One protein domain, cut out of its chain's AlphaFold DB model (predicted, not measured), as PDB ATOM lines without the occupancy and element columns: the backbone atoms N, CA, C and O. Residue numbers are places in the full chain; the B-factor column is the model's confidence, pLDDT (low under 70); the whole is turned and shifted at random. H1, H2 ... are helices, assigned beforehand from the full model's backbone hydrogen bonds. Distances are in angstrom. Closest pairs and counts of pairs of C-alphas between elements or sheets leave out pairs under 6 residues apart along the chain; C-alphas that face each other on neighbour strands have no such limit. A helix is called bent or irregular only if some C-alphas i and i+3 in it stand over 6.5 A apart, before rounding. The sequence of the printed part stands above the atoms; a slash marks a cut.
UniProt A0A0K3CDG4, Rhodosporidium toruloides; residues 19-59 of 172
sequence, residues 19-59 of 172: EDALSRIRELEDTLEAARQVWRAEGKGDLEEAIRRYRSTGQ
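What this domain is: This is residues 19 to 59 of the 172 residues of a protein of Rhodosporidium toruloides (UniProt A0A0K3CDG4). Two helices make an L: the long H1 forms one arm, the shorter H2 the other, and they meet in a corner where H1 ends and H2 begins. The far parts of both arms, residues 19 to 31 of H1 and residues 51 to 59 of H2, stand free, so that the L is open and has no core. The printed part has 41 residues with two named helices, H1 then H2, and no named strand; the class is all helix. The whole is loose, with a radius of gyration of the C-alphas of 12.9 A, and flat, spanning 36 by 28 by 9 A.

How they stand to each other: H1, residues 19 to 41, and H2, residues 47 to 59, touch, with 4 pairs of C-alphas within 8 A. The closest C-alphas of the two are those of Arg 36 and Leu 47, 5.8 A apart. H1 touches H2 with residues 35 to 40 alone, and H2 touches H1 with residue 47 alone. Their lines are about perpendicular, at 84 degrees, and their centres are 19.1 A apart. In both H1 and H2, every pair of O i and N i+4 is within hydrogen-bond range.

Where its parts are: H1 runs from Glu 19, with its C-alpha at (30.888, 35.883, 9.557), to Ala 41, with its C-alpha at (-2.030, 38.228, 10.954), 33.0 A from first to last C-alpha. A tight link of 5 residues follows. H2 runs from Leu 47 to Gln 59, whose C-alpha is at (5.883, 11.684, 17.077), and measures 18.5 A from first to last C-alpha. Neither helix is bent.

The domain as a whole: The two C-alphas farthest apart are those of Glu 19 and Thr 57, at 36.8 A. The printed part has no cut. Its mean pLDDT is 84.7, and residues 58 to 59 of this predicted model are under 70.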
ATOM      1  N   GLU A  19      31.655  34.730  10.035       88.50
ATOM      2  CA  GLU A  19      30.888  35.883   9.557       88.50
ATOM      3  C   GLU A  19      29.709  35.462   8.671       88.50
ATOM      4  O   GLU A  19      28.615  36.019   8.785       88.50
ATOM      5  N   ASP A  20      29.896  34.409   7.872       85.00
ATOM      6  CA  ASP A  20      28.824  33.780   7.102       85.00
ATOM      7  C   ASP A  20      27.792  33.111   8.025       85.00
ATOM      8  O   ASP A  20      26.589  33.310   7.866       85.00
ATOM      9  N   ALA A  21      28.242  32.416   9.076       89.50
ATOM     10  CA  ALA A  21      27.349  31.833  10.079       89.50
ATOM     11  C   ALA A  21      26.513  32.899  10.809       89.50
ATOM     12  O   ALA A  21      25.304  32.733  10.964       89.50
ATOM     13  N   LEU A  22      27.122  34.014  11.223       92.62
ATOM     14  CA  LEU A  22      26.416  35.110  11.895       92.62
ATOM     15  C   LEU A  22      25.441  35.832  10.961       92.62
ATOM     16  O   LEU A  22      24.316  36.134  11.358       92.62
ATOM     17  N   SER A  23      25.846  36.079   9.714       87.62
ATOM     18  CA  SER A  23      24.967  36.659   8.691       87.62
ATOM     19  C   SER A  23      23.774  35.747   8.420       87.62
ATOM     20  O   SER A  23      22.634  36.207   8.337       87.62
ATOM     21  N   ARG A  24      24.018  34.434   8.372       85.75
ATOM     22  CA  ARG A  24      22.980  33.424   8.198       85.75
ATOM     23  C   ARG A  24      22.021  33.362   9.381       85.75
ATOM     24  O   ARG A  24      20.822  33.218   9.162       85.75
ATOM     25  N   ILE A  25      22.520  33.470  10.611       92.19
ATOM     26  CA  ILE A  25      21.672  33.519  11.810       92.19
ATOM     27  C   ILE A  25      20.735  34.726  11.740       92.19
ATOM     28  O   ILE A  25      19.532  34.544  11.881       92.19
ATOM     29  N   ARG A  26      21.249  35.918  11.415       91.25
ATOM     30  CA  ARG A  26      20.420  37.128  11.278       91.25
ATOM     31  C   ARG A  26      19.340  36.981  10.204       91.25
ATOM     32  O   ARG A  26      18.189  37.319  10.441       91.25
ATOM     33  N   GLU A  27      19.680  36.409   9.046       90.00
ATOM     34  CA  GLU A  27      18.697  36.120   7.988       90.00
ATOM     35  C   GLU A  27      17.607  35.140   8.471       90.00
ATOM     36  O   GLU A  27      16.423  35.290   8.163       90.00
ATOM     37  N   LEU A  28      17.987  34.117   9.243       91.88
ATOM     38  CA  LEU A  28      17.040  33.158   9.817       91.88
ATOM     39  C   LEU A  28      16.144  33.797  10.886       91.88
ATOM     40  O   LEU A  28      14.959  33.480  10.954       91.88
ATOM     41  N   GLU A  29      16.679  34.708  11.692       93.06
ATOM     42  CA  GLU A  29      15.913  35.472  12.676       93.06
ATOM     43  C   GLU A  29      14.895  36.391  11.992       93.06
ATOM     44  O   GLU A  29      13.708  36.321  12.313       93.06
ATOM     45  N   ASP A  30      15.316  37.151  10.977       93.00
ATOM     46  CA  ASP A  30      14.431  38.022  10.192       93.00
ATOM     47  C   ASP A  30      13.301  37.228   9.524       93.00
ATOM     48  O   ASP A  30      12.130  37.621   9.538       93.00
ATOM     49  N   THR A  31      13.628  36.068   8.949       90.81
ATOM     50  CA  THR A  31      12.620  35.209   8.311       90.81
ATOM     51  C   THR A  31      11.661  34.577   9.322       90.81
ATOM     52  O   THR A  31      10.471  34.448   9.023       90.81
ATOM     53  N   LEU A  32      12.123  34.231  10.527       89.12
ATOM     54  CA  LEU A  32      11.257  33.767  11.614       89.12
ATOM     55  C   LEU A  32      10.340  34.878  12.133       89.12
ATOM     56  O   LEU A  32       9.158  34.623  12.370       89.12
ATOM     57  N   GLU A  33      10.849  36.098  12.287       90.06
ATOM     58  CA  GLU A  33      10.064  37.272  12.677       90.06
ATOM     59  C   GLU A  33       8.948  37.538  11.653       90.06
ATOM     60  O   GLU A  33       7.773  37.650  12.018       90.06
ATOM     61  N   ALA A  34       9.288  37.527  10.360       88.94
ATOM     62  CA  ALA A  34       8.324  37.678   9.274       88.94
ATOM     63  C   ALA A  34       7.272  36.555   9.280       88.94
ATOM     64  O   ALA A  34       6.072  36.822   9.182       88.94
ATOM     65  N   ALA A  35       7.692  35.298   9.458       87.81
ATOM     66  CA  ALA A  35       6.778  34.161   9.539       87.81
ATOM     67  C   ALA A  35       5.831  34.269  10.745       87.81
ATOM     68  O   ALA A  35       4.628  34.039  10.605       87.81
ATOM     69  N   ARG A  36       6.337  34.673  11.917       87.31
ATOM     70  CA  ARG A  36       5.517  34.933  13.112       87.31
ATOM     71  C   ARG A  36       4.502  36.041  12.859       87.31
ATOM     72  O   ARG A  36       3.353  35.914  13.274       87.31
ATOM     73  N   GLN A  37       4.904  37.119  12.190       86.50
ATOM     74  CA  GLN A  37       4.015  38.239  11.893       86.50
ATOM     75  C   GLN A  37       2.885  37.828  10.942       86.50
ATOM     76  O   GLN A  37       1.725  38.134  11.217       86.50
ATOM     77  N   VAL A  38       3.202  37.079   9.881       89.75
ATOM     78  CA  VAL A  38       2.199  36.528   8.956       89.75
ATOM     79  C   VAL A  38       1.257  35.568   9.688       89.75
ATOM     80  O   VAL A  38       0.043  35.675   9.546       89.75
ATOM     81  N   TRP A  39       1.785  34.690  10.542       85.31
ATOM     82  CA  TRP A  39       0.974  33.730  11.296       85.31
ATOM     83  C   TRP A  39       0.028  34.397  12.305       85.31
ATOM     84  O   TRP A  39      -1.133  33.998  12.437       85.31
ATOM     85  N   ARG A  40       0.492  35.463  12.976       84.06
ATOM     86  CA  ARG A  40      -0.356  36.308  13.831       84.06
ATOM     87  C   ARG A  40      -1.426  37.034  13.019       84.06
ATOM     88  O   ARG A  40      -2.569  37.091  13.461       84.06
ATOM     89  N   ALA A  41      -1.078  37.560  11.843       85.31
ATOM     90  CA  ALA A  41      -2.030  38.228  10.954       85.31
ATOM     91  C   ALA A  41      -3.117  37.270  10.437       85.31
ATOM     92  O   ALA A  41      -4.267  37.670  10.283       85.31
ATOM     93  N   GLU A  42      -2.785  35.993  10.241       84.38
ATOM     94  CA  GLU A  42      -3.747  34.940   9.902       84.38
ATOM     95  C   GLU A  42      -4.618  34.489  11.094       84.38
ATOM     96  O   GLU A  42      -5.477  33.623  10.932       84.38
ATOM     97  N   GLY A  43      -4.420  35.047  12.295       77.25
ATOM     98  CA  GLY A  43      -5.211  34.727  13.488       77.25
ATOM     99  C   GLY A  43      -4.968  33.320  14.042       77.25
ATOM    100  O   GLY A  43      -5.730  32.846  14.882       77.25
ATOM    101  N   LYS A  44      -3.901  32.640  13.601       77.62
ATOM    102  CA  LYS A  44      -3.593  31.240  13.944       77.62
ATOM    103  C   LYS A  44      -2.872  31.080  15.293       77.62
ATOM    104  O   LYS A  44      -2.360  30.002  15.598       77.62
ATOM    105  N   GLY A  45      -2.848  32.136  16.108       79.75
ATOM    106  CA  GLY A  45      -2.200  32.153  17.417       79.75
ATOM    107  C   GLY A  45      -0.677  32.225  17.319       79.75
ATOM    108  O   GLY A  45      -0.136  32.918  16.459       79.75
ATOM    109  N   ASP A  46       0.016  31.537  18.225       85.12
ATOM    110  CA  ASP A  46       1.477  31.482  18.236       85.12
ATOM    111  C   ASP A  46       1.998  30.424  17.246       85.12
ATOM    112  O   ASP A  46       1.578  29.262  17.269       85.12
ATOM    113  N   LEU A  47       2.924  30.833  16.376       83.81
ATOM    114  CA  LEU A  47       3.578  29.957  15.402       83.81
ATOM    115  C   LEU A  47       4.371  28.843  16.101       83.81
ATOM    116  O   LEU A  47       4.409  27.713  15.614       83.81
ATOM    117  N   GLU A  48       4.976  29.128  17.254       86.06
ATOM    118  CA  GLU A  48       5.775  28.144  17.991       86.06
ATOM    119  C   GLU A  48       4.923  27.007  18.540       86.06
ATOM    120  O   GLU A  48       5.297  25.837  18.448       86.06
ATOM    121  N   GLU A  49       3.751  27.344  19.070       82.88
ATOM    122  CA  GLU A  49       2.796  26.373  19.586       82.88
ATOM    123  C   GLU A  49       2.232  25.504  18.453       82.88
ATOM    124  O   GLU A  49       2.083  24.292  18.613       82.88
ATOM    125  N   ALA A  50       2.006  26.082  17.269       82.56
ATOM    126  CA  ALA A  50       1.608  25.326  16.082       82.56
ATOM    127  C   ALA A  50       2.699  24.337  15.623       82.56
ATOM    128  O   ALA A  50       2.402  23.170  15.357       82.56
ATOM    129  N   ILE A  51       3.967  24.764  15.586       86.88
ATOM    130  CA  ILE A  51       5.108  23.898  15.237       86.88
ATOM    131  C   ILE A  51       5.306  22.799  16.288       86.88
ATOM    132  O   ILE A  51       5.549  21.641  15.934       86.88
ATOM    133  N   ARG A  52       5.180  23.136  17.577       87.06
ATOM    134  CA  ARG A  52       5.264  22.184  18.692       87.06
ATOM    135  C   ARG A  52       4.207  21.096  18.552       87.06
ATOM    136  O   ARG A  52       4.558  19.921  18.557       87.06
ATOM    137  N   ARG A  53       2.944  21.479  18.335       85.19
ATOM    138  CA  ARG A  53       1.841  20.534  18.106       85.19
ATOM    139  C   ARG A  53       2.092  19.644  16.900       85.19
ATOM    140  O   ARG A  53       1.945  18.436  17.026       85.19
ATOM    141  N   TYR A  54       2.529  20.215  15.777       85.12
ATOM    142  CA  TYR A  54       2.842  19.449  14.569       85.12
ATOM    143  C   TYR A  54       3.926  18.389  14.822       85.12
ATOM    144  O   TYR A  54       3.789  17.235  14.406       85.12
ATOM    145  N   ARG A  55       4.983  18.751  15.560       82.25
ATOM    146  CA  ARG A  55       6.043  17.812  15.950       82.25
ATOM    147  C   ARG A  55       5.509  16.715  16.871       82.25
ATOM    148  O   ARG A  55       5.775  15.546  16.621       82.25
ATOM    149  N   SER A  56       4.713  17.071  17.876       79.19
ATOM    150  CA  SER A  56       4.101  16.106  18.795       79.19
ATOM    151  C   SER A  56       3.141  15.145  18.086       79.19
ATOM    152  O   SER A  56       3.156  13.951  18.373       79.19
ATOM    153  N   THR A  57       2.361  15.616  17.108       71.62
ATOM    154  CA  THR A  57       1.485  14.746  16.303       71.62
ATOM    155  C   THR A  57       2.263  13.825  15.364       71.62
ATOM    156  O   THR A  57       1.850  12.690  15.158       71.62
ATOM    157  N   GLY A  58       3.406  14.273  14.832       60.31
ATOM    158  CA  GLY A  58       4.296  13.425  14.031       60.31
ATOM    159  C   GLY A  58       5.035  12.365  14.855       60.31
ATOM    160  O   GLY A  58       5.418  11.332  14.318       60.31
ATOM    161  N   GLN A  59       5.201  12.597  16.160       51.44
ATOM    162  CA  GLN A  59       5.883  11.684  17.077       51.44
ATOM    163  C   GLN A  59       4.928  10.642  17.693       51.44
ATOM    164  O   GLN A  59       5.331   9.512  17.934       51.44
TER     165      GLN A  59